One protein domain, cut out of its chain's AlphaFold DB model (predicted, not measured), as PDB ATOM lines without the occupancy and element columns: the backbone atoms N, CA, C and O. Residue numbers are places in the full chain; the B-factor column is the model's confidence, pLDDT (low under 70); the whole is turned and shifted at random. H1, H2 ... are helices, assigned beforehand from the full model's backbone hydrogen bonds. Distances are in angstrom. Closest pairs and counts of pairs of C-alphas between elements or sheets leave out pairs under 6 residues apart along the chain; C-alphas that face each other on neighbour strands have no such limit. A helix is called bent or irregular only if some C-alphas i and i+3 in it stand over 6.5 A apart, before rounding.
ATOM      1  N   GLU A   2     295.130 192.765 154.370       72.62
ATOM      2  CA  GLU A   2     294.381 191.956 153.392       72.62
ATOM      3  C   GLU A   2     292.864 191.929 153.652       72.62
ATOM      4  O   GLU A   2     292.093 192.343 152.797       72.62
ATOM      5  N   GLU A   3     292.438 191.647 154.886       77.06
ATOM      6  CA  GLU A   3     291.013 191.631 155.262       77.06
ATOM      7  C   GLU A   3     290.291 192.977 155.018       77.06
ATOM      8  O   GLU A   3     289.154 193.011 154.556       77.06
ATOM      9  N   LYS A   4     290.958 194.115 155.270       72.69
ATOM     10  CA  LYS A   4     290.391 195.450 154.995       72.69
ATOM     11  C   LYS A   4     290.326 195.756 153.499       72.69
ATOM     12  O   LYS A   4     289.391 196.411 153.051       72.69
ATOM     13  N   HIS A   5     291.320 195.305 152.738       82.00
ATOM     14  CA  HIS A   5     291.335 195.456 151.286       82.00
ATOM     15  C   HIS A   5     290.184 194.665 150.646       82.00
ATOM     16  O   HIS A   5     289.419 195.220 149.861       82.00
ATOM     17  N   GLU A   6     289.991 193.412 151.063       73.38
ATOM     18  CA  GLU A   6     288.882 192.565 150.617       73.38
ATOM     19  C   GLU A   6     287.518 193.172 150.973       73.38
ATOM     20  O   GLU A   6     286.618 193.205 150.134       73.38
ATOM     21  N   GLN A   7     287.365 193.728 152.179       74.00
ATOM     22  CA  GLN A   7     286.139 194.426 152.585       74.00
ATOM     23  C   GLN A   7     285.841 195.653 151.708       74.00
ATOM     24  O   GLN A   7     284.694 195.863 151.305       74.00
ATOM     25  N   LEU A   8     286.849 196.467 151.376       71.94
ATOM     26  CA  LEU A   8     286.686 197.633 150.495       71.94
ATOM     27  C   LEU A   8     286.358 197.230 149.055       71.94
ATOM     28  O   LEU A   8     285.526 197.864 148.401       71.94
ATOM     29  N   GLN A   9     286.951 196.137 148.582       72.69
ATOM     30  CA  GLN A   9     286.647 195.573 147.275       72.69
ATOM     31  C   GLN A   9     285.208 195.040 147.212       72.69
ATOM     32  O   GLN A   9     284.488 195.327 146.257       72.69
ATOM     33  N   GLN A  10     284.762 194.315 148.243       75.31
ATOM     34  CA  GLN A  10     283.416 193.734 148.318       75.31
ATOM     35  C   GLN A  10     282.320 194.786 148.529       75.31
ATOM     36  O   GLN A  10     281.235 194.665 147.963       75.31
ATOM     37  N   SER A  11     282.598 195.836 149.307       78.62
ATOM     38  CA  SER A  11     281.663 196.949 149.536       78.62
ATOM     39  C   SER A  11     281.574 197.928 148.359       78.62
ATOM     40  O   SER A  11     280.688 198.780 148.339       78.62
ATOM     41  N   GLY A  12     282.463 197.806 147.365       79.69
ATOM     42  CA  GLY A  12     282.502 198.683 146.195       79.69
ATOM     43  C   GLY A  12     283.161 200.043 146.444       79.69
ATOM     44  O   GLY A  12     283.089 200.903 145.568       79.69
ATOM     45  N   GLY A  13     283.826 200.239 147.588       78.44
ATOM     46  CA  GLY A  13     284.496 201.500 147.933       78.44
ATOM     47  C   GLY A  13     285.548 201.919 146.901       78.44
ATOM     48  O   GLY A  13     285.560 203.071 146.475       78.44
ATOM     49  N   PHE A  14     286.351 200.969 146.404       86.44
ATOM     50  CA  PHE A  14     287.330 201.247 145.342       86.44
ATOM     51  C   PHE A  14     286.671 201.719 144.041       86.44
ATOM     52  O   PHE A  14     287.147 202.659 143.409       86.44
ATOM     53  N   ARG A  15     285.532 201.118 143.665       86.00
ATOM     54  CA  ARG A  15     284.801 201.502 142.450       86.00
ATOM     55  C   ARG A  15     284.289 202.940 142.538       86.00
ATOM     56  O   ARG A  15     284.413 203.677 141.569       86.00
ATOM     57  N   GLN A  16     283.768 203.345 143.696       88.69
ATOM     58  CA  GLN A  16     283.265 204.706 143.896       88.69
ATOM     59  C   GLN A  16     284.373 205.753 143.728       88.69
ATOM     60  O   GLN A  16     284.163 206.757 143.051       88.69
ATOM     61  N   TYR A  17     285.563 205.517 144.290       90.25
ATOM     62  CA  TYR A  17     286.683 206.446 144.116       90.25
ATOM     63  C   TYR A  17     287.209 206.484 142.682       90.25
ATOM     64  O   TYR A  17     287.528 207.571 142.200       90.25
ATOM     65  N   ALA A  18     287.236 205.350 141.977       92.50
ATOM     66  CA  ALA A  18     287.585 205.325 140.559       92.50
ATOM     67  C   ALA A  18     286.578 206.125 139.704       92.50
ATOM     68  O   ALA A  18     286.985 206.927 138.869       92.50
ATOM     69  N   GLU A  19     285.271 205.986 139.949       94.56
ATOM     70  CA  GLU A  19     284.227 206.758 139.250       94.56
ATOM     71  C   GLU A  19     284.334 208.268 139.526       94.56
ATOM     72  O   GLU A  19     284.229 209.082 138.607       94.56
ATOM     73  N   ILE A  20     284.590 208.652 140.782       94.88
ATOM     74  CA  ILE A  20     284.833 210.049 141.173       94.88
ATOM     75  C   ILE A  20     286.074 210.604 140.465       94.88
ATOM     76  O   ILE A  20     286.057 211.735 139.978       94.88
ATOM     77  N   TYR A  21     287.149 209.820 140.408       97.19
ATOM     78  CA  TYR A  21     288.382 210.210 139.739       97.19
ATOM     79  C   TYR A  21     288.172 210.441 138.242       97.19
ATOM     80  O   TYR A  21     288.522 211.507 137.740       97.19
ATOM     81  N   GLU A  22     287.532 209.502 137.545       97.25
ATOM     82  CA  GLU A  22     287.213 209.633 136.117       97.25
ATOM     83  C   GLU A  22     286.326 210.859 135.843       97.25
ATOM     84  O   GLU A  22     286.548 211.591 134.875       97.25
ATOM     85  N   ALA A  23     285.368 211.155 136.729       97.00
ATOM     86  CA  ALA A  23     284.559 212.368 136.631       97.00
ATOM     87  C   ALA A  23     285.412 213.643 136.742       97.00
ATOM     88  O   ALA A  23     285.221 214.576 135.960       97.00
ATOM     89  N   TYR A  24     286.388 213.691 137.657       97.94
ATOM     90  CA  TYR A  24     287.321 214.818 137.714       97.94
ATOM     91  C   TYR A  24     288.184 214.906 136.460       97.94
ATOM     92  O   TYR A  24     288.316 215.994 135.907       97.94
ATOM     93  N   VAL A  25     288.723 213.789 135.974       97.94
ATOM     94  CA  VAL A  25     289.547 213.763 134.758       97.94
ATOM     95  C   VAL A  25     288.769 214.279 133.548       97.94
ATOM     96  O   VAL A  25     289.304 215.065 132.768       97.94
ATOM     97  N   HIS A  26     287.484 213.935 133.427       97.56
ATOM     98  CA  HIS A  26     286.609 214.473 132.386       97.56
ATOM     99  C   HIS A  26     286.407 215.996 132.489       97.56
ATOM    100  O   HIS A  26     286.261 216.674 131.472       97.56
ATOM    101  N   LEU A  27     286.418 216.546 133.705       98.00
ATOM    102  CA  LEU A  27     286.183 217.966 133.965       98.00
ATOM    103  C   LEU A  27     287.438 218.843 133.854       98.00
ATOM    104  O   LEU A  27     287.289 220.059 133.879       98.00
ATOM    105  N   ILE A  28     288.650 218.292 133.713       97.25
ATOM    106  CA  ILE A  28     289.913 219.066 133.716       97.25
ATOM    107  C   ILE A  28     289.940 220.185 132.659       97.25
ATOM    108  O   ILE A  28     290.474 221.267 132.920       97.25
ATOM    109  N   GLU A  29     289.334 219.956 131.493       93.38
ATOM    110  CA  GLU A  29     289.264 220.948 130.410       93.38
ATOM    111  C   GLU A  29     288.095 221.940 130.566       93.38
ATOM    112  O   GLU A  29     287.951 222.857 129.761       93.38
ATOM    113  N   SER A  30     287.247 221.787 131.590       95.88
ATOM    114  CA  SER A  30     286.156 222.725 131.873       95.88
ATOM    115  C   SER A  30     286.712 224.099 132.246       95.88
ATOM    116  O   SER A  30     287.503 224.226 133.180       95.88
ATOM    117  N   GLU A  31     286.236 225.157 131.587       91.19
ATOM    118  CA  GLU A  31     286.638 226.534 131.913       91.19
ATOM    119  C   GLU A  31     286.274 226.924 133.353       91.19
ATOM    120  O   GLU A  31     287.002 227.669 134.008       91.19
ATOM    121  N   ARG A  32     285.141 226.414 133.854       92.69
ATOM    122  CA  ARG A  32     284.611 226.769 135.175       92.69
ATOM    123  C   ARG A  32     285.163 225.884 136.287       92.69
ATOM    124  O   ARG A  32     285.415 226.373 137.384       92.69
ATOM    125  N   GLU A  33     285.297 224.588 136.026       94.19
ATOM    126  CA  GLU A  33     285.553 223.578 137.065       94.19
ATOM    127  C   GLU A  33     286.936 222.933 136.937       94.19
ATOM    128  O   GLU A  33     287.406 222.296 137.879       94.19
ATOM    129  N   GLY A  34     287.623 223.135 135.810       96.00
ATOM    130  CA  GLY A  34     288.805 222.366 135.439       96.00
ATOM    131  C   GLY A  34     289.990 222.520 136.379       96.00
ATOM    132  O   GLY A  34     290.710 221.555 136.613       96.00
ATOM    133  N   LEU A  35     290.171 223.692 136.991       95.69
ATOM    134  CA  LEU A  35     291.226 223.889 137.993       95.69
ATOM    135  C   LEU A  35     290.977 223.082 139.270       95.69
ATOM    136  O   LEU A  35     291.893 222.450 139.791       95.69
ATOM    137  N   GLU A  36     289.747 223.088 139.782       96.25
ATOM    138  CA  GLU A  36     289.405 222.324 140.983       96.25
ATOM    139  C   GLU A  36     289.403 220.821 140.694       96.25
ATOM    140  O   GLU A  36     289.927 220.043 141.493       96.25
ATOM    141  N   ALA A  37     288.900 220.420 139.524       97.62
ATOM    142  CA  ALA A  37     288.957 219.042 139.060       97.62
ATOM    143  C   ALA A  37     290.406 218.545 138.939       97.62
ATOM    144  O   ALA A  37     290.728 217.477 139.453       97.62
ATOM    145  N   LEU A  38     291.308 219.349 138.362       98.19
ATOM    146  CA  LEU A  38     292.723 219.001 138.235       98.19
ATOM    147  C   LEU A  38     293.404 218.815 139.592       98.19
ATOM    148  O   LEU A  38     294.150 217.853 139.767       98.19
ATOM    149  N   LYS A  39     293.138 219.692 140.566       97.69
ATOM    150  CA  LYS A  39     293.682 219.560 141.929       97.69
ATOM    151  C   LYS A  39     293.239 218.262 142.592       97.69
ATOM    152  O   LYS A  39     294.064 217.539 143.144       97.69
ATOM    153  N   ARG A  40     291.948 217.939 142.484       97.75
ATOM    154  CA  ARG A  40     291.369 216.728 143.077       97.75
ATOM    155  C   ARG A  40     291.847 215.458 142.384       97.75
ATOM    156  O   ARG A  40     292.194 214.503 143.070       97.75
ATOM    157  N   ALA A  41     291.919 215.464 141.055       97.75
ATOM    158  CA  ALA A  41     292.469 214.354 140.286       97.75
ATOM    159  C   ALA A  41     293.951 214.133 140.623       97.75
ATOM    160  O   ALA A  41     294.352 213.016 140.930       97.75
ATOM    161  N   THR A  42     294.744 215.209 140.677       97.81
ATOM    162  CA  THR A  42     296.161 215.150 141.066       97.81
ATOM    163  C   THR A  42     296.329 214.566 142.466       97.81
ATOM    164  O   THR A  42     297.175 213.698 142.661       97.81
ATOM    165  N   PHE A  43     295.508 215.001 143.430       97.69
ATOM    166  CA  PHE A  43     295.520 214.439 144.777       97.69
ATOM    167  C   PHE A  43     295.202 212.943 144.771       97.69
ATOM    168  O   PHE A  43     295.982 212.186 145.326       97.69
ATOM    169  N   LEU A  44     294.106 212.500 144.144       97.44
ATOM    170  CA  LEU A  44     293.704 211.084 144.165       97.44
ATOM    171  C   LEU A  44     294.740 210.178 143.492       97.44
ATOM    172  O   LEU A  44     295.082 209.135 144.043       97.44
ATOM    173  N   MET A  45     295.277 210.608 142.350       96.31
ATOM    174  CA  MET A  45     296.348 209.911 141.639       96.31
ATOM    175  C   MET A  45     297.610 209.782 142.498       96.31
ATOM    176  O   MET A  45     298.188 208.704 142.601       96.31
ATOM    177  N   TRP A  46     298.041 210.871 143.141       97.12
ATOM    178  CA  TRP A  46     299.177 210.836 144.062       97.12
ATOM    179  C   TRP A  46     298.882 209.972 145.297       97.12
ATOM    180  O   TRP A  46     299.734 209.195 145.720       97.12
ATOM    181  N   TYR A  47     297.673 210.063 145.848       96.19
ATOM    182  CA  TYR A  47     297.279 209.399 147.088       96.19
ATOM    183  C   TYR A  47     297.171 207.879 146.935       96.19
ATOM    184  O   TYR A  47     297.576 207.158 147.840       96.19
ATOM    185  N   GLU A  48     296.711 207.382 145.779       95.31
ATOM    186  CA  GLU A  48     296.748 205.947 145.448       95.31
ATOM    187  C   GLU A  48     298.176 205.378 145.509       95.31
ATOM    188  O   GLU A  48     298.382 204.246 145.941       95.31
ATOM    189  N   GLN A  49     299.164 206.170 145.084       93.75
ATOM    190  CA  GLN A  49     300.565 205.753 145.004       93.75
ATOM    191  C   GLN A  49     301.335 205.978 146.310       93.75
ATOM    192  O   GLN A  49     302.290 205.257 146.601       93.75
ATOM    193  N   ALA A  50     300.960 207.005 147.073       93.25
ATOM    194  CA  ALA A  50     301.623 207.387 148.313       93.25
ATOM    195  C   ALA A  50     301.109 206.599 149.528       93.25
ATOM    196  O   ALA A  50     301.866 206.388 150.473       93.25
ATOM    197  N   GLU A  51     299.849 206.149 149.512       91.69
ATOM    198  CA  GLU A  51     299.215 205.464 150.639       91.69
ATOM    199  C   GLU A  51     298.625 204.102 150.245       91.69
ATOM    200  O   GLU A  51     297.951 203.987 149.219       91.69
ATOM    201  N   PRO A  52     298.778 203.053 151.079       89.31
ATOM    202  CA  PRO A  52     298.188 201.753 150.787       89.31
ATOM    203  C   PRO A  52     296.663 201.826 150.621       89.31
ATOM    204  O   PRO A  52     295.959 202.329 151.499       89.31
ATOM    205  N   ALA A  53     296.137 201.197 149.566       88.62
ATOM    206  CA  ALA A  53     294.707 201.164 149.228       88.62
ATOM    207  C   ALA A  53     293.779 200.788 150.399       88.62
ATOM    208  O   ALA A  53     292.665 201.291 150.516       88.62
ATOM    209  N   CYS A  54     294.230 199.912 151.304       82.50
ATOM    210  CA  CYS A  54     293.443 199.504 152.472       82.50
ATOM    211  C   CYS A  54     293.241 200.614 153.527       82.50
ATOM    212  O   CYS A  54     292.435 200.439 154.443       82.50
ATOM    213  N   PHE A  55     293.967 201.728 153.405       84.69
ATOM    214  CA  PHE A  55     293.851 202.919 154.243       84.69
ATOM    215  C   PHE A  55     293.296 204.115 153.469       84.69
ATOM    216  O   PHE A  55     292.465 204.836 154.014       84.69
ATOM    217  N   SER A  56     293.701 204.296 152.207       87.38
ATOM    218  CA  SER A  56     293.216 205.398 151.370       87.38
ATOM    219  C   SER A  56     291.820 205.150 150.801       87.38
ATOM    220  O   SER A  56     291.087 206.096 150.543       87.38
ATOM    221  N   GLY A  57     291.423 203.892 150.579       88.38
ATOM    222  CA  GLY A  57     290.192 203.570 149.850       88.38
ATOM    223  C   GLY A  57     290.251 203.904 148.354       88.38
ATOM    224  O   GLY A  57     289.251 203.718 147.663       88.38
ATOM    225  N   VAL A  58     291.403 204.359 147.851       90.56
ATOM    226  CA  VAL A  58     291.645 204.671 146.440       90.56
ATOM    227  C   VAL A  58     292.453 203.532 145.833       90.56
ATOM    228  O   VAL A  58     293.505 203.168 146.359       90.56
ATOM    229  N   PHE A  59     291.932 202.934 144.764       92.19
ATOM    230  CA  PHE A  59     292.595 201.856 144.039       92.19
ATOM    231  C   PHE A  59     291.993 201.679 142.644       92.19
ATOM    232  O   PHE A  59     290.781 201.821 142.468       92.19
ATOM    233  N   GLY A  60     292.824 201.268 141.691       90.38
ATOM    234  CA  GLY A  60     292.411 200.928 140.336       90.38
ATOM    235  C   GLY A  60     292.228 202.147 139.437       90.38
ATOM    236  O   GLY A  60     291.414 202.086 138.514       90.38
ATOM    237  N   LEU A  61     292.949 203.244 139.696       94.62
ATOM    238  CA  LEU A  61     292.957 204.386 138.785       94.62
ATOM    239  C   LEU A  61     293.656 203.994 137.478       94.62
ATOM    240  O   LEU A  61     294.692 203.326 137.473       94.62
ATOM    241  N   THR A  62     293.065 204.369 136.344       94.44
ATOM    242  CA  THR A  62     293.546 203.908 135.039       94.44
ATOM    243  C   THR A  62     294.781 204.689 134.589       94.44
ATOM    244  O   THR A  62     294.881 205.899 134.785       94.44
ATOM    245  N   GLU A  63     295.718 204.010 133.922       92.44
ATOM    246  CA  GLU A  63     296.900 204.657 133.334       92.44
ATOM    247  C   GLU A  63     296.502 205.738 132.314       92.44
ATOM    248  O   GLU A  63     297.113 206.804 132.254       92.44
ATOM    249  N   GLU A  64     295.423 205.507 131.555       94.56
ATOM    250  CA  GLU A  64     294.897 206.491 130.608       94.56
ATOM    251  C   GLU A  64     294.446 207.779 131.311       94.56
ATOM    252  O   GLU A  64     294.776 208.876 130.851       94.56
ATOM    253  N   ALA A  65     293.710 207.659 132.416       96.06
ATOM    254  CA  ALA A  65     293.250 208.801 133.192       96.06
ATOM    255  C   ALA A  65     294.416 209.518 133.888       96.06
ATOM    256  O   ALA A  65     294.499 210.745 133.819       96.06
ATOM    257  N   ASN A  66     295.372 208.772 134.451       95.50
ATOM    258  CA  ASN A  66     296.590 209.338 135.039       95.50
ATOM    259  C   ASN A  66     297.379 210.153 134.009       95.50
ATOM    260  O   ASN A  66     297.739 211.300 134.268       95.50
ATOM    261  N   ARG A  67     297.561 209.620 132.796       94.88
ATOM    262  CA  ARG A  67     298.216 210.348 131.706       94.88
ATOM    263  C   ARG A  67     297.518 211.675 131.389       94.88
ATOM    264  O   ARG A  67     298.206 212.678 131.239       94.88
ATOM    265  N   LYS A  68     296.179 211.725 131.359       96.31
ATOM    266  CA  LYS A  68     295.429 212.982 131.137       96.31
ATOM    267  C   LYS A  68     295.693 214.020 132.233       96.31
ATOM    268  O   LYS A  68     295.821 215.207 131.934       96.31
ATOM    269  N   VAL A  69     295.807 213.588 133.492       97.25
ATOM    270  CA  VAL A  69     296.184 214.473 134.609       97.25
ATOM    271  C   VAL A  69     297.583 215.044 134.387       97.25
ATOM    272  O   VAL A  69     297.763 216.261 134.464       97.25
ATOM    273  N   PHE A  70     298.559 214.200 134.050       96.00
ATOM    274  CA  PHE A  70     299.929 214.639 133.773       96.00
ATOM    275  C   PHE A  70     300.021 215.579 132.570       96.00
ATOM    276  O   PHE A  70     300.642 216.632 132.679       96.00
ATOM    277  N   GLU A  71     299.348 215.277 131.460       95.94
ATOM    278  CA  GLU A  71     299.287 216.151 130.281       95.94
ATOM    279  C   GLU A  71     298.694 217.531 130.615       95.94
ATOM    280  O   GLU A  71     299.124 218.556 130.081       95.94
ATOM    281  N   ALA A  72     297.706 217.593 131.512       96.94
ATOM    282  CA  ALA A  72     297.140 218.855 131.976       96.94
ATOM    283  C   ALA A  72     298.087 219.627 132.908       96.94
ATOM    284  O   ALA A  72     298.202 220.851 132.782       96.94
ATOM    285  N   LEU A  73     298.783 218.936 133.816       97.38
ATOM    286  CA  LEU A  73     299.814 219.538 134.665       97.38
ATOM    287  C   LEU A  73     300.979 220.075 133.828       97.38
ATOM    288  O   LEU A  73     301.402 221.210 134.043       97.38
ATOM    289  N   GLU A  74     301.453 219.303 132.854       97.38
ATOM    290  CA  GLU A  74     302.526 219.690 131.940       97.38
ATOM    291  C   GLU A  74     302.141 220.938 131.142       97.38
ATOM    292  O   GLU A  74     302.829 221.953 131.248       97.38
ATOM    293  N   ARG A  75     300.992 220.927 130.445       96.56
ATOM    294  CA  ARG A  75     300.505 222.092 129.677       96.56
ATOM    295  C   ARG A  75     300.374 223.347 130.536       96.56
ATOM    296  O   ARG A  75     300.735 224.443 130.108       96.56
ATOM    297  N   ARG A  76     299.845 223.223 131.758       96.62
ATOM    298  CA  ARG A  76     299.700 224.375 132.664       96.62
ATOM    299  C   ARG A  76     301.037 224.860 133.206       96.62
ATOM    300  O   ARG A  76     301.200 226.063 133.412       96.62
ATOM    301  N   THR A  77     301.983 223.955 133.425       97.00
ATOM    302  CA  THR A  77     303.336 224.314 133.856       97.00
ATOM    303  C   THR A  77     304.086 225.029 132.737       97.00
ATOM    304  O   THR A  77     304.634 226.103 132.976       97.00
ATOM    305  N   GLU A  78     304.034 224.496 131.515       97.50
ATOM    306  CA  GLU A  78     304.587 225.114 130.303       97.50
ATOM    307  C   GLU A  78     304.017 226.523 130.083       97.50
ATOM    308  O   GLU A  78     304.763 227.483 129.901       97.50
ATOM    309  N   ALA A  79     302.696 226.679 130.195       96.62
ATOM    310  CA  ALA A  79     302.026 227.967 130.040       96.62
ATOM    311  C   ALA A  79     302.215 228.932 131.231       96.62
ATOM    312  O   ALA A  79     301.696 230.048 131.201       96.62
ATOM    313  N   GLY A  80     302.882 228.516 132.316       95.69
ATOM    314  CA  GLY A  80     303.008 229.307 133.547       95.69
ATOM    315  C   GLY A  80     301.671 229.587 134.252       95.69
ATOM    316  O   GLY A  80     301.575 230.520 135.054       95.69
ATOM    317  N   SER A  81     300.638 228.788 133.967       95.12
ATOM    318  CA  SER A  81     299.242 229.000 134.373       95.12
ATOM    319  C   SER A  81     298.782 228.103 135.528       95.12
ATOM    320  O   SER A  81     297.582 228.008 135.799       95.12
ATOM    321  N   LEU A  82     299.719 227.461 136.239       95.12
ATOM    322  CA  LEU A  82     299.423 226.810 137.518       95.12
ATOM    323  C   LEU A  82     298.818 227.825 138.494       95.12
ATOM    324  O   LEU A  82     299.364 228.923 138.699       95.12
ATOM    325  N   ASP A  83     297.697 227.440 139.105       93.81
ATOM    326  CA  ASP A  83     297.051 228.251 140.123       93.81
ATOM    327  C   ASP A  83     297.896 228.304 141.400       93.81
ATOM    328  O   ASP A  83     298.945 227.664 141.538       93.81
ATOM    329  N   PHE A  84     297.463 229.147 142.330       92.38
ATOM    330  CA  PHE A  84     298.178 229.336 143.580       92.38
ATOM    331  C   PHE A  84     298.291 228.039 144.390       92.38
ATOM    332  O   PHE A  84     299.352 227.791 144.953       92.38
ATOM    333  N   GLU A  85     297.239 227.212 144.423       94.00
ATOM    334  CA  GLU A  85     297.225 225.967 145.196       94.00
ATOM    335  C   GLU A  85     298.168 224.911 144.614       94.00
ATOM    336  O   GLU A  85     299.025 224.389 145.327       94.00
ATOM    337  N   LEU A  86     298.101 224.650 143.305       95.94
ATOM    338  CA  LEU A  86     298.981 223.674 142.655       95.94
ATOM    339  C   LEU A  86     300.463 224.024 142.814       95.94
ATOM    340  O   LEU A  86     301.293 223.124 142.942       95.94
ATOM    341  N   LYS A  87     300.802 225.319 142.869       95.56
ATOM    342  CA  LYS A  87     302.187 225.779 143.043       95.56
ATOM    343  C   LYS A  87     302.833 225.336 144.356       95.56
ATOM    344  O   LYS A  87     304.053 225.205 144.381       95.56
ATOM    345  N   TRP A  88     302.063 225.105 145.420       93.88
ATOM    346  CA  TRP A  88     302.597 224.581 146.684       93.88
ATOM    347  C   TRP A  88     302.175 223.135 146.970       93.88
ATOM    348  O   TRP A  88     302.904 222.434 147.669       93.88
ATOM    349  N   MET A  89     301.074 222.641 146.387       95.50
ATOM    350  CA  MET A  89     300.677 221.232 146.502       95.50
ATOM    351  C   MET A  89     301.673 220.300 145.807       95.50
ATOM    352  O   MET A  89     302.126 219.330 146.406       95.50
ATOM    353  N   LEU A  90     302.037 220.595 144.555       96.94
ATOM    354  CA  LEU A  90     302.884 219.713 143.746       96.94
ATOM    355  C   LEU A  90     304.283 219.498 144.359       96.94
ATOM    356  O   LEU A  90     304.693 218.342 144.477       96.94
ATOM    357  N   PRO A  91     305.011 220.539 144.816       95.88
ATOM    358  CA  PRO A  91     306.313 220.345 145.457       95.88
ATOM    359  C   PRO A  91     306.211 219.572 146.774       95.88
ATOM    360  O   PRO A  91     307.087 218.765 147.079       95.88
ATOM    361  N   TYR A  92     305.134 219.783 147.538       95.44
ATOM    362  CA  TYR A  92     304.870 219.024 148.756       95.44
ATOM    363  C   TYR A  92     304.629 217.539 148.446       95.44
ATOM    364  O   TYR A  92     305.298 216.682 149.018       95.44
ATOM    365  N   TYR A  93     303.744 217.223 147.498       96.75
ATOM    366  CA  TYR A  93     303.478 215.845 147.075       96.75
ATOM    367  C   TYR A  93     304.746 215.142 146.582       96.75
ATOM    368  O   TYR A  93     304.996 213.996 146.955       96.75
ATOM    369  N   ASN A  94     305.573 215.847 145.804       95.88
ATOM    370  CA  ASN A  94     306.845 215.327 145.310       95.88
ATOM    371  C   ASN A  94     307.869 215.090 146.431       95.88
ATOM    372  O   ASN A  94     308.673 214.177 146.335       95.88
ATOM    373  N   MET A  95     307.846 215.879 147.507       95.56
ATOM    374  CA  MET A  95     308.693 215.631 148.679       95.56
ATOM    375  C   MET A  95     308.254 214.385 149.459       95.56
ATOM    376  O   MET A  95     309.102 213.688 150.007       95.56
ATOM    377  N   ILE A  96     306.946 214.116 149.542       95.06
ATOM    378  CA  ILE A  96     306.416 212.965 150.290       95.06
ATOM    379  C   ILE A  96     306.592 211.653 149.517       95.06
ATOM    380  O   ILE A  96     306.932 210.637 150.118       95.06
ATOM    381  N   ALA A  97     306.364 211.674 148.204       94.38
ATOM    382  CA  ALA A  97     306.475 210.505 147.339       94.38
ATOM    383  C   ALA A  97     307.218 210.889 146.050       94.38
ATOM    384  O   ALA A  97     306.612 211.150 145.006       94.38
ATOM    385  N   ASP A  98     308.548 210.939 146.145       93.00
ATOM    386  CA  ASP A  98     309.448 211.396 145.077       93.00
ATOM    387  C   ASP A  98     309.466 210.481 143.845       93.00
ATOM    388  O   ASP A  98     309.963 210.870 142.794       93.00
ATOM    389  N   TRP A  99     308.863 209.294 143.933       92.88
ATOM    390  CA  TRP A  99     308.701 208.356 142.826       92.88
ATOM    391  C   TRP A  99     307.436 208.580 141.988       92.88
ATOM    392  O   TRP A  99     307.329 207.989 140.917       92.88
ATOM    393  N   VAL A 100     306.456 209.379 142.433       92.44
ATOM    394  CA  VAL A 100     305.159 209.504 141.732       92.44
ATOM    395  C   VAL A 100     305.300 210.272 140.420       92.44
ATOM    396  O   VAL A 100     304.885 209.794 139.365       92.44
ATOM    397  N   PHE A 101     305.903 211.459 140.466       91.31
ATOM    398  CA  PHE A 101     306.013 212.330 139.294       91.31
ATOM    399  C   PHE A 101     307.080 211.882 138.279       91.31
ATOM    400  O   PHE A 101     306.829 212.038 137.083       91.31
ATOM    401  N   PRO A 102     308.234 211.301 138.667       88.25
ATOM    402  CA  PRO A 102     309.233 210.836 137.699       88.25
ATOM    403  C   PRO A 102     308.785 209.693 136.783       88.25
ATOM    404  O   PRO A 102     309.423 209.465 135.757       88.25
ATOM    405  N   GLN A 103     307.699 208.983 137.109       82.75
ATOM    406  CA  GLN A 103     307.147 207.921 136.253       82.75
ATOM    407  C   GLN A 103     306.651 208.440 134.893       82.75
ATOM    408  O   GLN A 103     306.530 207.665 133.950       82.75
ATOM    409  N   TYR A 104     306.434 209.752 134.770       79.31
ATOM    410  CA  TYR A 104     305.976 210.410 133.551       79.31
ATOM    411  C   TYR A 104     307.093 211.306 133.015       79.31
ATOM    412  O   TYR A 104     307.059 212.535 133.113       79.31
ATOM    413  N   ALA A 105     308.128 210.657 132.474       73.06
ATOM    414  CA  ALA A 105     309.320 211.313 131.932       73.06
ATOM    415  C   ALA A 105     309.003 212.314 130.800       73.06
ATOM    416  O   ALA A 105     309.765 213.255 130.582       73.06
ATOM    417  N   ASP A 106     307.849 212.163 130.146       85.56
ATOM    418  CA  ASP A 106     307.363 213.017 129.056       85.56
ATOM    419  C   ASP A 106     306.766 214.361 129.531       85.56
ATOM    420  O   ASP A 106     306.063 215.033 128.781       85.56
ATOM    421  N   SER A 107     307.023 214.780 130.776       92.38
ATOM    422  CA  SER A 107     306.549 216.058 131.342       92.38
ATOM    423  C   SER A 107     307.703 216.976 131.789       92.38
ATOM    424  O   SER A 107     307.857 217.251 132.984       92.38
ATOM    425  N   PRO A 108     308.582 217.429 130.871       95.31
ATOM    426  CA  PRO A 108     309.802 218.159 131.219       95.31
ATOM    427  C   PRO A 108     309.556 219.493 131.936       95.31
ATOM    428  O   PRO A 108     310.375 219.883 132.778       95.31
ATOM    429  N   HIS A 109     308.462 220.204 131.644       97.06
ATOM    430  CA  HIS A 109     308.162 221.467 132.320       97.06
ATOM    431  C   HIS A 109     307.747 221.219 133.769       97.06
ATOM    432  O   HIS A 109     308.260 221.900 134.661       97.06
ATOM    433  N   LEU A 110     306.906 220.212 134.016       96.38
ATOM    434  CA  LEU A 110     306.538 219.768 135.358       96.38
ATOM    435  C   LEU A 110     307.771 219.335 136.158       96.38
ATOM    436  O   LEU A 110     307.966 219.813 137.274       96.38
ATOM    437  N   GLN A 111     308.649 218.507 135.578       95.19
ATOM    438  CA  GLN A 111     309.886 218.087 136.254       95.19
ATOM    439  C   GLN A 111     310.787 219.287 136.588       95.19
ATOM    440  O   GLN A 111     311.290 219.416 137.704       95.19
ATOM    441  N   SER A 112     310.962 220.213 135.639       95.88
ATOM    442  CA  SER A 112     311.748 221.441 135.828       95.88
ATOM    443  C   SER A 112     311.162 222.348 136.914       95.88
ATOM    444  O   SER A 112     311.913 222.963 137.674       95.88
ATOM    445  N   PHE A 113     309.832 222.432 137.000       96.44
ATOM    446  CA  PHE A 113     309.131 223.149 138.059       96.44
ATOM    447  C   PHE A 113     309.383 222.501 139.426       96.44
ATOM    448  O   PHE A 113     309.849 223.184 140.337       96.44
ATOM    449  N   LEU A 114     309.155 221.189 139.550       95.56
ATOM    450  CA  LEU A 114     309.340 220.443 140.799       95.56
ATOM    451  C   LEU A 114     310.782 220.525 141.317       95.56
ATOM    452  O   LEU A 114     310.987 220.725 142.510       95.56
ATOM    453  N   ALA A 115     311.777 220.456 140.428       94.69
ATOM    454  CA  ALA A 115     313.192 220.538 140.792       94.69
ATOM    455  C   ALA A 115     313.619 221.903 141.369       94.69
ATOM    456  O   ALA A 115     314.645 221.995 142.042       94.69
ATOM    457  N   LYS A 116     312.875 222.976 141.076       94.88
ATOM    458  CA  LYS A 116     313.184 224.352 141.515       94.88
ATOM    459  C   LYS A 116     312.283 224.841 142.641       94.88
ATOM    460  O   LYS A 116     312.598 225.846 143.277       94.88
ATOM    461  N   ALA A 117     311.132 224.206 142.818       92.94
ATOM    462  CA  ALA A 117     310.134 224.644 143.769       92.94
ATOM    463  C   ALA A 117     310.548 224.312 145.207       92.94
ATOM    464  O   ALA A 117     311.276 223.357 145.457       92.94
ATOM    465  N   ASP A 118     310.061 225.108 146.158       92.75
ATOM    466  CA  ASP A 118     310.276 224.867 147.583       92.75
ATOM    467  C   ASP A 118     309.134 224.007 148.160       92.75
ATOM    468  O   ASP A 118     307.999 224.503 148.249       92.75
ATOM    469  N   PRO A 119     309.408 222.764 148.602       90.94
ATOM    470  CA  PRO A 119     308.412 221.897 149.225       90.94
ATOM    471  C   PRO A 119     307.806 222.449 150.516       90.94
ATOM    472  O   PRO A 119     306.703 222.055 150.872       90.94
ATOM    473  N   GLY A 120     308.485 223.368 151.213       87.25
ATOM    474  CA  GLY A 120     307.991 224.025 152.429       87.25
ATOM    475  C   GLY A 120     307.156 225.283 152.169       87.25
ATOM    476  O   GLY A 120     306.724 225.953 153.107       87.25
ATOM    477  N   SER A 121     306.921 225.646 150.903       88.38
ATOM    478  CA  SER A 121     306.188 226.871 150.552       88.38
ATOM    479  C   SER A 121     304.746 226.903 151.073       88.38
ATOM    480  O   SER A 121     304.248 227.988 151.383       88.38
TER     481      SER A 121
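AT A GLANCE: This is residues 2 to 121 of the 158 residues of an uncharacterized protein of Pyrinomonadaceae bacterium (UniProt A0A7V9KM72). Helix H3 makes the core, with H2 folded against it as a helical hairpin, H5 crossing it steeply and H6 running beside it nearly in line. H7 packs on the last part of H5, and H1, with the tiny H4 touching it, lies far out at the other end of the long axis. The printed part has 120 residues with seven named helices, H1 to H7 in order, and no named strand; the class is all helix, and the helix packing is mostly crossed. The whole is compact, with a radius of gyration of the C-alphas of 14.6 A and spans of 43 by 30 by 24 A.

IN THESE COORDINATES: Find C-alpha 2 at (294.381, 191.956, 153.392); from there H1 runs through residues 2 to 11, 14.2 A. Next come H2, residues 13 to 27, 21.7 A, and H3, residues 34 to 50, the longest helix at 23.5 A, which begins at C-alpha 34 at (288.805, 222.366, 135.439). After the four residues of H4, 53 to 56, 5.0 A, look for H5 at residues 63 to 78, 22.1 A. H6 is residues 84 to 96, 19.5 A; it is neither bent nor irregular, but only just: C-alphas 87 and 90 are 6.1 A apart. H7, residues 108 to 116, 12.5 A, ends at C-alpha 116 at (313.184, 224.352, 141.515).

HOW THE PARTS SIT: Begin at the hub, H3 and H5, which touch three helices each. They touch each other through residues 38 to 45 and 66 to 73, at a steep tilt of 57 degrees, opposite ways; the closest C-alphas, Thr 42 and Val 69, are 6.5 A apart. H2 and H3 form a helical hairpin at 37 degrees, only just a steep tilt, and touch closest at the C-alphas of Tyr 24 and Ala 37, 4.7 A. H2 also touches H5, closest at the C-alphas of Val 25 and Ala 65, 6.4 A. H6 and H3 only just touch, with 3 pairs of C-alphas within 8 A, closest Lys 39 and Leu 86 at 6.7 A; they run the same way at a shallow tilt of 7 degrees. H7 touches H5, closest at the C-alphas of Glu 74 and Leu 110, 5.3 A, and only just touches H6, with 3 pairs within 8 A, closest Pro 91 and Leu 114 at 5.6 A. H1 touches H4, closest at the C-alphas of His 5 and Cys 54, 4.7 A, and is apart from H3, H5, H6 and H7. Every O i to N i+4 pair is within hydrogen-bond range in H1, H2 and H5, against 12 of 13 in H3, 7 of 9 in H6 and 4 of 5 in H7; H4 is too short for such a pair.

THE WHOLE: The C-alphas farthest apart, Glu 3 and Ala 79, are 45.6 A from each other. The printed part, residues 2 to 121, has no cut. The link from H6 to H7, 11 residues, is the long one. The mean pLDDT of the printed part is 92.0 and that of H1 is 75; no printed residue is under 70.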